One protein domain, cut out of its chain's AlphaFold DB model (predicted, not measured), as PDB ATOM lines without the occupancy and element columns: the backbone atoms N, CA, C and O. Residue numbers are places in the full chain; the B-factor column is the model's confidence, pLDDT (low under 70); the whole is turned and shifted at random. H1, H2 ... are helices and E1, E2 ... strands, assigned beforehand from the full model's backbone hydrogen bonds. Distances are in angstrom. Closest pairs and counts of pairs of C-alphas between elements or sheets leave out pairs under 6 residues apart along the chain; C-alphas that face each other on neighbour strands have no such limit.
ATOM      1  N   SER A 255      -5.880  25.437 -99.328       67.75
ATOM      2  CA  SER A 255      -6.720  26.554 -98.914       67.75
ATOM      3  C   SER A 255      -8.182  26.138 -98.758       67.75
ATOM      4  O   SER A 255      -8.821  26.617 -97.828       67.75
ATOM      5  N   VAL A 256      -8.686  25.179 -99.544       68.75
ATOM      6  CA  VAL A 256     -10.051  24.638 -99.396       68.75
ATOM      7  C   VAL A 256     -10.208  23.887 -98.071       68.75
ATOM      8  O   VAL A 256     -11.252  23.989 -97.422       68.75
ATOM      9  N   TYR A 257      -9.158  23.196 -97.619       66.06
ATOM     10  CA  TYR A 257      -9.174  22.435 -96.365       66.06
ATOM     11  C   TYR A 257      -9.047  23.305 -95.104       66.06
ATOM     12  O   TYR A 257      -9.341  22.873 -93.992       66.06
ATOM     13  N   PHE A 258      -8.594  24.546 -95.246       72.56
ATOM     14  CA  PHE A 258      -8.435  25.462 -94.115       72.56
ATOM     15  C   PHE A 258      -9.205  26.769 -94.311       72.56
ATOM     16  O   PHE A 258      -8.990  27.733 -93.570       72.56
ATOM     17  N   ALA A 259     -10.118  26.809 -95.287       82.19
ATOM     18  CA  ALA A 259     -10.972  27.961 -95.503       82.19
ATOM     19  C   ALA A 259     -11.894  28.134 -94.282       82.19
ATOM     20  O   ALA A 259     -12.496  27.156 -93.825       82.19
ATOM     21  N   PRO A 260     -12.015  29.352 -93.721       84.12
ATOM     22  CA  PRO A 260     -12.789  29.593 -92.505       84.12
ATOM     23  C   PRO A 260     -14.233  29.083 -92.559       84.12
ATOM     24  O   PRO A 260     -14.778  28.716 -91.525       84.12
ATOM     25  N   GLU A 261     -14.834  29.068 -93.745       88.06
ATOM     26  CA  GLU A 261     -16.204  28.650 -94.030       88.06
ATOM     27  C   GLU A 261     -16.385  27.146 -94.279       88.06
ATOM     28  O   GLU A 261     -17.526  26.681 -94.303       88.06
ATOM     29  N   THR A 262     -15.303  26.382 -94.461       88.38
ATOM     30  CA  THR A 262     -15.392  24.941 -94.726       88.38
ATOM     31  C   THR A 262     -15.915  24.222 -93.490       88.38
ATOM     32  O   THR A 262     -15.357  24.348 -92.399       88.38
ATOM     33  N   GLU A 263     -17.007  23.474 -93.648       92.38
ATOM     34  CA  GLU A 263     -17.602  22.676 -92.577       92.38
ATOM     35  C   GLU A 263     -16.859  21.348 -92.400       92.38
ATOM     36  O   GLU A 263     -16.620  20.619 -93.364       92.38
ATOM     37  N   TYR A 264     -16.564  21.013 -91.146       92.81
ATOM     38  CA  TYR A 264     -15.924  19.766 -90.748       92.81
ATOM     39  C   TYR A 264     -16.807  18.982 -89.789       92.81
ATOM     40  O   TYR A 264     -17.387  19.552 -88.863       92.81
ATOM     41  N   ASP A 265     -16.864  17.672 -89.996       94.19
ATOM     42  CA  ASP A 265     -17.416  16.708 -89.058       94.19
ATOM     43  C   ASP A 265     -16.291  16.187 -88.150       94.19
ATOM     44  O   ASP A 265     -15.234  15.752 -88.614       94.19
ATOM     45  N   PHE A 266     -16.514  16.254 -86.838       94.00
ATOM     46  CA  PHE A 266     -15.546  15.837 -85.825       94.00
ATOM     47  C   PHE A 266     -15.986  14.544 -85.151       94.00
ATOM     48  O   PHE A 266     -17.159  14.375 -84.801       94.00
ATOM     49  N   TYR A 267     -15.019  13.671 -84.890       94.19
ATOM     50  CA  TYR A 267     -15.243  12.361 -84.297       94.19
ATOM     51  C   TYR A 267     -14.255  12.065 -83.169       94.19
ATOM     52  O   TYR A 267     -13.140  12.593 -83.136       94.19
ATOM     53  N   PHE A 268     -14.656  11.189 -82.252       93.56
ATOM     54  CA  PHE A 268     -13.825  10.677 -81.169       93.56
ATOM     55  C   PHE A 268     -13.828   9.151 -81.154       93.56
ATOM     56  O   PHE A 268     -14.887   8.541 -81.149       93.56
ATOM     57  N   SER A 269     -12.651   8.538 -81.087       92.44
ATOM     58  CA  SER A 269     -12.455   7.113 -80.800       92.44
ATOM     59  C   SER A 269     -11.528   6.984 -79.597       92.44
ATOM     60  O   SER A 269     -10.429   7.546 -79.571       92.44
ATOM     61  N   GLN A 270     -11.938   6.213 -78.593       90.62
ATOM     62  CA  GLN A 270     -11.114   5.956 -77.416       90.62
ATOM     63  C   GLN A 270      -9.809   5.243 -77.799       90.62
ATOM     64  O   GLN A 270      -8.748   5.550 -77.245       90.62
ATOM     65  N   GLN A 271      -9.865   4.312 -78.754       88.94
ATOM     66  CA  GLN A 271      -8.684   3.596 -79.238       88.94
ATOM     67  C   GLN A 271      -7.687   4.540 -79.922       88.94
ATOM     68  O   GLN A 271      -6.505   4.548 -79.569       88.94
ATOM     69  N   MET A 272      -8.159   5.382 -80.848       88.06
ATOM     70  CA  MET A 272      -7.306   6.354 -81.546       88.06
ATOM     71  C   MET A 272      -6.737   7.405 -80.597       88.06
ATOM     72  O   MET A 272      -5.594   7.840 -80.752       88.06
ATOM     73  N   PHE A 273      -7.511   7.798 -79.588       90.12
ATOM     74  CA  PHE A 273      -7.078   8.747 -78.574       90.12
ATOM     75  C   PHE A 273      -5.894   8.199 -77.765       90.12
ATOM     76  O   PHE A 273      -4.885   8.884 -77.608       90.12
ATOM     77  N   LEU A 274      -5.977   6.946 -77.302       87.88
ATOM     78  CA  LEU A 274      -4.897   6.286 -76.556       87.88
ATOM     79  C   LEU A 274      -3.629   6.095 -77.399       87.88
ATOM     80  O   LEU A 274      -2.520   6.302 -76.896       87.88
ATOM     81  N   GLN A 275      -3.792   5.731 -78.673       84.38
ATOM     82  CA  GLN A 275      -2.680   5.634 -79.619       84.38
ATOM     83  C   GLN A 275      -2.012   6.998 -79.803       84.38
ATOM     84  O   GLN A 275      -0.811   7.130 -79.583       84.38
ATOM     85  N   THR A 276      -2.796   8.030 -80.112       82.06
ATOM     86  CA  THR A 276      -2.291   9.383 -80.376       82.06
ATOM     87  C   THR A 276      -1.613   9.992 -79.153       82.06
ATOM     88  O   THR A 276      -0.524  10.543 -79.283       82.06
ATOM     89  N   TYR A 277      -2.200   9.848 -77.958       86.00
ATOM     90  CA  TYR A 277      -1.582  10.292 -76.704       86.00
ATOM     91  C   TYR A 277      -0.192   9.665 -76.513       86.00
ATOM     92  O   TYR A 277       0.735  10.346 -76.078       86.00
ATOM     93  N   SER A 278      -0.049   8.378 -76.843       80.06
ATOM     94  CA  SER A 278       1.213   7.645 -76.694       80.06
ATOM     95  C   SER A 278       2.244   8.051 -77.751       80.06
ATOM     96  O   SER A 278       3.406   8.234 -77.413       80.06
ATOM     97  N   PHE A 279       1.824   8.235 -79.009       81.31
ATOM     98  CA  PHE A 279       2.709   8.639 -80.108       81.31
ATOM     99  C   PHE A 279       3.146  10.106 -80.045       81.31
ATOM    100  O   PHE A 279       4.216  10.442 -80.543       81.31
ATOM    101  N   LYS A 280       2.324  10.990 -79.469       81.19
ATOM    102  CA  LYS A 280       2.570  12.439 -79.430       81.19
ATOM    103  C   LYS A 280       2.939  12.952 -78.038       81.19
ATOM    104  O   LYS A 280       2.626  14.094 -77.726       81.19
ATOM    105  N   ASP A 281       3.541  12.127 -77.180       81.69
ATOM    106  CA  ASP A 281       4.012  12.521 -75.839       81.69
ATOM    107  C   ASP A 281       2.981  13.320 -75.008       81.69
ATOM    108  O   ASP A 281       3.286  14.306 -74.325       81.69
ATOM    109  N   GLY A 282       1.718  12.890 -75.071       81.31
ATOM    110  CA  GLY A 282       0.610  13.485 -74.330       81.31
ATOM    111  C   GLY A 282      -0.046  14.715 -74.958       81.31
ATOM    112  O   GLY A 282      -0.899  15.323 -74.311       81.31
ATOM    113  N   TYR A 283       0.298  15.085 -76.195       86.94
ATOM    114  CA  TYR A 283      -0.429  16.107 -76.954       86.94
ATOM    115  C   TYR A 283      -1.675  15.525 -77.630       86.94
ATOM    116  O   TYR A 283      -1.597  14.538 -78.363       86.94
ATOM    117  N   VAL A 284      -2.826  16.167 -77.415       87.12
ATOM    118  CA  VAL A 284      -4.122  15.752 -77.971       87.12
ATOM    119  C   VAL A 284      -4.832  16.913 -78.659       87.12
ATOM    120  O   VAL A 284      -4.697  18.068 -78.250       87.12
ATOM    121  N   ALA A 285      -5.597  16.603 -79.704       90.44
ATOM    122  CA  ALA A 285      -6.343  17.596 -80.458       90.44
ATOM    123  C   ALA A 285      -7.692  17.905 -79.788       90.44
ATOM    124  O   ALA A 285      -8.417  17.017 -79.328       90.44
ATOM    125  N   THR A 286      -8.030  19.189 -79.730       91.62
ATOM    126  CA  THR A 286      -9.272  19.698 -79.151       91.62
ATOM    127  C   THR A 286      -9.919  20.693 -80.102       91.62
ATOM    128  O   THR A 286      -9.225  21.418 -80.811       91.62
ATOM    129  N   ALA A 287     -11.245  20.746 -80.100       92.94
ATOM    130  CA  ALA A 287     -12.022  21.700 -80.882       92.94
ATOM    131  C   ALA A 287     -13.136  22.282 -80.009       92.94
ATOM    132  O   ALA A 287     -13.695  21.602 -79.148       92.94
ATOM    133  N   ASN A 288     -13.447  23.558 -80.192       91.88
ATOM    134  CA  ASN A 288     -14.657  24.170 -79.673       91.88
ATOM    135  C   ASN A 288     -15.794  23.964 -80.676       91.88
ATOM    136  O   ASN A 288     -15.909  24.688 -81.658       91.88
ATOM    137  N   ILE A 289     -16.653  22.989 -80.403       91.06
ATOM    138  CA  ILE A 289     -17.794  22.675 -81.257       91.06
ATOM    139  C   ILE A 289     -19.042  23.217 -80.570       91.06
ATOM    140  O   ILE A 289     -19.397  22.790 -79.470       91.06
ATOM    141  N   ASN A 290     -19.702  24.191 -81.203       84.62
ATOM    142  CA  ASN A 290     -20.941  24.805 -80.710       84.62
ATOM    143  C   ASN A 290     -20.855  25.317 -79.255       84.62
ATOM    144  O   ASN A 290     -21.792  25.178 -78.469       84.62
ATOM    145  N   GLY A 291     -19.714  25.906 -78.877       85.44
ATOM    146  CA  GLY A 291     -19.485  26.469 -77.542       85.44
ATOM    147  C   GLY A 291     -19.007  25.462 -76.489       85.44
ATOM    148  O   GLY A 291     -18.836  25.840 -75.327       85.44
ATOM    149  N   LYS A 292     -18.771  24.199 -76.866       89.62
ATOM    150  CA  LYS A 292     -18.199  23.165 -76.000       89.62
ATOM    151  C   LYS A 292     -16.827  22.739 -76.523       89.62
ATOM    152  O   LYS A 292     -16.713  22.188 -77.613       89.62
ATOM    153  N   ARG A 293     -15.786  22.920 -75.700       91.81
ATOM    154  CA  ARG A 293     -14.466  22.323 -75.949       91.81
ATOM    155  C   ARG A 293     -14.575  20.804 -75.794       91.81
ATOM    156  O   ARG A 293     -14.955  20.321 -74.727       91.81
ATOM    157  N   VAL A 294     -14.249  20.072 -76.847       91.94
ATOM    158  CA  VAL A 294     -14.229  18.609 -76.891       91.94
ATOM    159  C   VAL A 294     -12.878  18.118 -77.392       91.94
ATOM    160  O   VAL A 294     -12.167  18.839 -78.093       91.94
ATOM    161  N   TRP A 295     -12.519  16.898 -77.013       92.56
ATOM    162  CA  TRP A 295     -11.391  16.184 -77.601       92.56
ATOM    163  C   TRP A 295     -11.884  15.420 -78.814       92.56
ATOM    164  O   TRP A 295     -12.972  14.851 -78.763       92.56
ATOM    165  N   TYR A 296     -11.098  15.419 -79.881       92.88
ATOM    166  CA  TYR A 296     -11.426  14.703 -81.106       92.88
ATOM    167  C   TYR A 296     -10.204  13.924 -81.590       92.88
ATOM    168  O   TYR A 296      -9.063  14.266 -81.277       92.88
ATOM    169  N   THR A 297     -10.450  12.849 -82.328       91.25
ATOM    170  CA  THR A 297      -9.410  11.992 -82.912       91.25
ATOM    171  C   THR A 297      -9.409  12.031 -84.426       91.25
ATOM    172  O   THR A 297      -8.406  11.668 -85.033       91.25
ATOM    173  N   GLU A 298     -10.504  12.485 -85.033       91.12
ATOM    174  CA  GLU A 298     -10.631  12.605 -86.478       91.12
ATOM    175  C   GLU A 298     -11.506  13.805 -86.849       91.12
ATOM    176  O   GLU A 298     -12.484  14.118 -86.167       91.12
ATOM    177  N   MET A 299     -11.102  14.504 -87.904       91.12
ATOM    178  CA  MET A 299     -11.767  15.676 -88.464       91.12
ATOM    179  C   MET A 299     -11.784  15.481 -89.978       91.12
ATOM    180  O   MET A 299     -10.718  15.367 -90.580       91.12
ATOM    181  N   VAL A 300     -12.971  15.423 -90.574       90.69
ATOM    182  CA  VAL A 300     -13.165  15.192 -92.016       90.69
ATOM    183  C   VAL A 300     -14.072  16.257 -92.605       90.69
ATOM    184  O   VAL A 300     -14.961  16.766 -91.917       90.69
ATOM    185  N   MET A 301     -13.820  16.647 -93.854       88.94
ATOM    186  CA  MET A 301     -14.647  17.655 -94.507       88.94
ATOM    187  C   MET A 301     -16.072  17.117 -94.638       88.94
ATOM    188  O   MET A 301     -16.288  15.938 -94.924       88.94
ATOM    189  N   LYS A 302     -17.067  17.970 -94.404       89.06
ATOM    190  CA  LYS A 302     -18.468  17.556 -94.427       89.06
ATOM    191  C   LYS A 302     -18.830  16.923 -95.772       89.06
ATOM    192  O   LYS A 302     -18.779  17.574 -96.813       89.06
ATOM    193  N   GLY A 303     -19.270  15.666 -95.726       84.19
ATOM    194  CA  GLY A 303     -19.627  14.870 -96.904       84.19
ATOM    195  C   GLY A 303     -18.530  13.924 -97.403       84.19
ATOM    196  O   GLY A 303     -18.829  13.088 -98.255       84.19
ATOM    197  N   GLU A 304     -17.311  14.004 -96.867       87.00
ATOM    198  CA  GLU A 304     -16.262  13.004 -97.088       87.00
ATOM    199  C   GLU A 304     -16.441  11.784 -96.169       87.00
ATOM    200  O   GLU A 304     -17.106  11.843 -95.130       87.00
ATOM    201  N   GLU A 305     -15.866  10.644 -96.565       86.06
ATOM    202  CA  GLU A 305     -15.839   9.459 -95.709       86.06
ATOM    203  C   GLU A 305     -14.777   9.598 -94.616       86.06
ATOM    204  O   GLU A 305     -13.668  10.073 -94.849       86.06
ATOM    205  N   VAL A 306     -15.110   9.098 -93.427       83.75
ATOM    206  CA  VAL A 306     -14.147   8.872 -92.349       83.75
ATOM    207  C   VAL A 306     -13.048   7.926 -92.844       83.75
ATOM    208  O   VAL A 306     -13.341   6.842 -93.363       83.75
ATOM    209  N   VAL A 307     -11.792   8.321 -92.651       77.62
ATOM    210  CA  VAL A 307     -10.606   7.568 -93.072       77.62
ATOM    211  C   VAL A 307     -10.423   6.341 -92.180       77.62
ATOM    212  O   VAL A 307     -10.159   5.243 -92.674       77.62
ATOM    213  N   PHE A 308     -10.626   6.489 -90.867       72.56
ATOM    214  CA  PHE A 308     -10.448   5.404 -89.903       72.56
ATOM    215  C   PHE A 308     -11.783   4.836 -89.419       72.56
ATOM    216  O   PHE A 308     -12.373   5.270 -88.431       72.56
ATOM    217  N   LYS A 309     -12.247   3.774 -90.082       73.94
ATOM    218  CA  LYS A 309     -13.433   3.023 -89.645       73.94
ATOM    219  C   LYS A 309     -13.094   2.232 -88.373       73.94
ATOM    220  O   LYS A 309     -12.387   1.226 -88.429       73.94
ATOM    221  N   ARG A 310     -13.571   2.712 -87.222       78.44
ATOM    222  CA  ARG A 310     -13.449   2.065 -85.904       78.44
ATOM    223  C   ARG A 310     -14.832   1.838 -85.302       78.44
ATOM    224  O   ARG A 310     -15.719   2.672 -85.458       78.44
ATOM    225  N   ASP A 311     -14.984   0.738 -84.572       85.31
ATOM    226  CA  ASP A 311     -16.254   0.376 -83.931       85.31
ATOM    227  C   ASP A 311     -16.657   1.342 -82.801       85.31
ATOM    228  O   ASP A 311     -17.831   1.417 -82.446       85.31
ATOM    229  N   ASP A 312     -15.694   2.074 -82.231       88.94
ATOM    230  CA  ASP A 312     -15.878   3.012 -81.117       88.94
ATOM    231  C   ASP A 312     -15.910   4.486 -81.551       88.94
ATOM    232  O   ASP A 312     -15.739   5.374 -80.719       88.94
ATOM    233  N   LEU A 313     -16.092   4.756 -82.847       90.62
ATOM    234  CA  LEU A 313     -16.098   6.115 -83.372       90.62
ATOM    235  C   LEU A 313     -17.422   6.834 -83.063       90.62
ATOM    236  O   LEU A 313     -18.488   6.480 -83.569       90.62
ATOM    237  N   GLU A 314     -17.345   7.890 -82.261       91.94
ATOM    238  CA  GLU A 314     -18.469   8.728 -81.854       91.94
ATOM    239  C   GLU A 314     -18.454  10.070 -82.585       91.94
ATOM    240  O   GLU A 314     -17.445  10.772 -82.612       91.94
ATOM    241  N   TYR A 315     -19.598  10.468 -83.141       93.31
ATOM    242  CA  TYR A 315     -19.758  11.781 -83.761       93.31
ATOM    243  C   TYR A 315     -19.911  12.886 -82.705       93.31
ATOM    244  O   TYR A 315     -20.825  12.846 -81.878       93.31
ATOM    245  N   LEU A 316     -19.041  13.896 -82.757       92.50
ATOM    246  CA  LEU A 316     -19.006  15.012 -81.807       92.50
ATOM    247  C   LEU A 316     -19.804  16.231 -82.279       92.50
ATOM    248  O   LEU A 316     -20.283  17.011 -81.449       92.50
ATOM    249  N   GLY A 317     -19.940  16.408 -83.594       92.12
ATOM    250  CA  GLY A 317     -20.664  17.517 -84.209       92.12
ATOM    251  C   GLY A 317     -19.978  18.081 -85.451       92.12
ATOM    252  O   GLY A 317     -18.857  17.707 -85.787       92.12
ATOM    253  N   CYS A 318     -20.677  19.015 -86.097       93.31
ATOM    254  CA  CYS A 318     -20.217  19.748 -87.272       93.31
ATOM    255  C   CYS A 318     -20.028  21.227 -86.929       93.31
ATOM    256  O   CYS A 318     -20.881  21.808 -86.244       93.31
ATOM    257  N   ILE A 319     -18.940  21.830 -87.403       93.44
ATOM    258  CA  ILE A 319     -18.696  23.275 -87.317       93.44
ATOM    259  C   ILE A 319     -17.751  23.725 -88.440       93.44
ATOM    260  O   ILE A 319     -17.008  22.916 -88.996       93.44
ATOM    261  N   THR A 320     -17.777  25.013 -88.779       91.50
ATOM    262  CA  THR A 320     -16.833  25.595 -89.740       91.50
ATOM    263  C   THR A 320     -15.421  25.672 -89.154       91.50
ATOM    264  O   THR A 320     -15.247  25.904 -87.954       91.50
ATOM    265  N   PHE A 321     -14.392  25.484 -89.984       85.31
ATOM    266  CA  PHE A 321     -12.996  25.463 -89.537       85.31
ATOM    267  C   PHE A 321     -12.594  26.749 -88.799       85.31
ATOM    268  O   PHE A 321     -11.947  26.694 -87.752       85.31
ATOM    269  N   GLY A 322     -13.038  27.911 -89.295       82.81
ATOM    270  CA  GLY A 322     -12.754  29.209 -88.682       82.81
ATOM    271  C   GLY A 322     -13.383  29.394 -87.298       82.81
ATOM    272  O   GLY A 322     -12.857  30.152 -86.482       82.81
ATOM    273  N   GLU A 323     -14.480  28.694 -87.007       87.12
ATOM    274  CA  GLU A 323     -15.178  28.756 -85.716       87.12
ATOM    275  C   GLU A 323     -14.760  27.640 -84.748       87.12
ATOM    276  O   GLU A 323     -14.918  27.791 -83.536       87.12
ATOM    277  N   ALA A 324     -14.200  26.542 -85.263       84.62
ATOM    278  CA  ALA A 324     -13.861  25.345 -84.498       84.62
ATOM    279  C   ALA A 324     -12.800  25.565 -83.401       84.62
ATOM    280  O   ALA A 324     -12.667  24.707 -82.532       84.62
ATOM    281  N   ASP A 325     -12.036  26.672 -83.416       87.75
ATOM    282  CA  ASP A 325     -10.946  26.985 -82.463       87.75
ATOM    283  C   ASP A 325     -10.113  25.736 -82.103       87.75
ATOM    284  O   ASP A 325     -10.067  25.305 -80.943       87.75
ATOM    285  N   VAL A 326      -9.526  25.106 -83.128       88.50
ATOM    286  CA  VAL A 326      -8.767  23.854 -83.002       88.50
ATOM    287  C   VAL A 326      -7.427  24.101 -82.308       88.50
ATOM    288  O   VAL A 326      -6.679  25.008 -82.676       88.50
ATOM    289  N   LYS A 327      -7.097  23.281 -81.303       89.25
ATOM    290  CA  LYS A 327      -5.843  23.367 -80.534       89.25
ATOM    291  C   LYS A 327      -5.261  21.995 -80.255       89.25
ATOM    292  O   LYS A 327      -6.003  21.058 -79.986       89.25
ATOM    293  N   ASN A 328      -3.933  21.917 -80.206       88.81
ATOM    294  CA  ASN A 328      -3.226  20.783 -79.621       88.81
ATOM    295  C   ASN A 328      -2.822  21.135 -78.189       88.81
ATOM    296  O   ASN A 328      -2.040  22.060 -77.971       88.81
ATOM    297  N   GLU A 329      -3.370  20.413 -77.219       88.25
ATOM    298  CA  GLU A 329      -3.131  20.641 -75.796       88.25
ATOM    299  C   GLU A 329      -2.322  19.479 -75.216       88.25
ATOM    300  O   GLU A 329      -2.618  18.314 -75.479       88.25
ATOM    301  N   GLN A 330      -1.295  19.790 -74.422       90.50
ATOM    302  CA  GLN A 330      -0.583  18.774 -73.655       90.50
ATOM    303  C   GLN A 330      -1.383  18.450 -72.396       90.50
ATOM    304  O   GLN A 330      -1.658  19.338 -71.587       90.50
ATOM    305  N   ILE A 331      -1.734  17.181 -72.215       86.69
ATOM    306  CA  ILE A 331      -2.504  16.717 -71.061       86.69
ATOM    307  C   ILE A 331      -1.690  15.731 -70.227       86.69
ATOM    308  O   ILE A 331      -0.798  15.040 -70.719       86.69
ATOM    309  N   THR A 332      -1.993  15.643 -68.933       86.94
ATOM    310  CA  THR A 332      -1.340  14.659 -68.068       86.94
ATOM    311  C   THR A 332      -2.023  13.298 -68.171       86.94
ATOM    312  O   THR A 332      -3.199  13.179 -68.526       86.94
ATOM    313  N   ARG A 333      -1.328  12.244 -67.723       81.25
ATOM    314  CA  ARG A 333      -1.932  10.912 -67.573       81.25
ATOM    315  C   ARG A 333      -3.185  10.935 -66.690       81.25
ATOM    316  O   ARG A 333      -4.097  10.142 -66.902       81.25
ATOM    317  N   LYS A 334      -3.238  11.828 -65.695       83.19
ATOM    318  CA  LYS A 334      -4.412  11.986 -64.831       83.19
ATOM    319  C   LYS A 334      -5.607  12.506 -65.630       83.19
ATOM    320  O   LYS A 334      -6.683  11.938 -65.500       83.19
ATOM    321  N   ASP A 335      -5.410  13.525 -66.461       84.75
ATOM    322  CA  ASP A 335      -6.477  14.131 -67.267       84.75
ATOM    323  C   ASP A 335      -7.061  13.125 -68.262       84.75
ATOM    324  O   ASP A 335      -8.277  12.964 -68.343       84.75
ATOM    325  N   MET A 336      -6.187  12.363 -68.924       85.94
ATOM    326  CA  MET A 336      -6.572  11.252 -69.798       85.94
ATOM    327  C   MET A 336      -7.427  10.211 -69.060       85.94
ATOM    328  O   MET A 336      -8.505   9.846 -69.527       85.94
ATOM    329  N   LEU A 337      -6.985   9.747 -67.886       81.81
ATOM    330  CA  LEU A 337      -7.732   8.754 -67.111       81.81
ATOM    331  C   LEU A 337      -9.079   9.292 -66.610       81.81
ATOM    332  O   LEU A 337     -10.055   8.544 -66.610       81.81
ATOM    333  N   MET A 338      -9.144  10.563 -66.197       84.81
ATOM    334  CA  MET A 338     -10.402  11.196 -65.782       84.81
ATOM    335  C   MET A 338     -11.398  11.281 -66.937       84.81
ATOM    336  O   MET A 338     -12.587  11.071 -66.726       84.81
ATOM    337  N   HIS A 339     -10.929  11.565 -68.148       82.38
ATOM    338  CA  HIS A 339     -11.792  11.610 -69.320       82.38
ATOM    339  C   HIS A 339     -12.321  10.228 -69.711       82.38
ATOM    340  O   HIS A 339     -13.514  10.076 -69.940       82.38
ATOM    341  N   LEU A 340     -11.449   9.215 -69.738       81.50
ATOM    342  CA  LEU A 340     -11.821   7.868 -70.183       81.50
ATOM    343  C   LEU A 340     -12.670   7.097 -69.168       81.50
ATOM    344  O   LEU A 340     -13.475   6.255 -69.552       81.50
ATOM    345  N   PHE A 341     -12.468   7.337 -67.870       80.00
ATOM    346  CA  PHE A 341     -13.048   6.500 -66.814       80.00
ATOM    347  C   PHE A 341     -13.819   7.280 -65.739       80.00
ATOM    348  O   PHE A 341     -14.359   6.659 -64.821       80.00
ATOM    349  N   GLY A 342     -13.880   8.613 -65.824       76.56
ATOM    350  CA  GLY A 342     -14.518   9.470 -64.824       76.56
ATOM    351  C   GLY A 342     -13.767   9.545 -63.487       76.56
ATOM    352  O   GLY A 342     -12.667   9.011 -63.314       76.56
TER     353      GLY A 342
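What this domain is: This is residues 255 to 342 of the 350 residues of an uncharacterized protein of Bacillus thuringiensis subsp. kumamotoensis (UniProt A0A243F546). Two small three-stranded sheets lie face to face as a sandwich, the strands of the one crossed at 46 degrees to those of the other. Two short helices, H1 and H2, lie near each other at one end of it and run opposite ways, while residues 302 to 313 make a long loop with no named element. The printed part has 88 residues with two named helices and six named strands, in the order E1 H1 E2 E3 E4 E5 E6 H2. The sheets run E4 E1 E5 and E3 E2 E6, both all antiparallel, and the class is mixed, helices and strands. The whole is compact, with a radius of gyration of the C-alphas of 13.0 A and spans of 36 by 25 by 22 A.

How they stand to each other: E1, residues 263 to 268, is the inner strand of its sheet, between the edge strands E4, residues 298 to 301, and E5, residues 314 to 320. N 266 and O 317 are 3.0 A apart across E1 and E5, and N 265 and O 300 are 2.9 A apart across E4 and E1, both within hydrogen-bond range. H1, residues 270 to 279, is on the other sheet but only grazes it, with its residues 273 to 278. That sheet has E2, residues 283 to 289, as inner strand and E3, residues 292 to 295, and E6, residues 327 to 330, as edge strands. E2 and E3 form a hairpin, with N 287 and O 294 2.9 A apart. The pairing is staggered: E2 pairs with E6 over residues 283 to 286, where N 284 and O 329 are 2.9 A apart, and with E3 over residues 286 to 289. Between the sheets, the closest C-alphas of E2 and E5 are those of Ile 289 and Ile 319, 6.2 A apart. H2, residues 333 to 341, is on neither sheet. It is close to H1 but not clearly touching, with C-alphas 270 and 340 closest at 7.5 A, at a shallow tilt of 10 degrees, opposite ways. In H1 and H2 every O i to N i+4 pair is within hydrogen-bond range.

Where its parts are: E1 begins at C-alpha 263, (-17.602, 22.676, -92.577), and is 17.0 A long. H1 measures 14.3 A, E2 19.1 A and E5 18.7 A. E3, E4 and E6 have four residues each. H2 is 12.0 A long and ends at C-alpha 341, (-13.048, 6.500, -66.814).

The domain as a whole: The C-alphas of Ser 255 and Gly 342, the two farthest apart, are 38.9 A apart. The printed part has no cut. The link from E4 to E5 is long, with 12 residues. The mean pLDDT of the printed part is 86.4, and residues 255 to 257 are under 70.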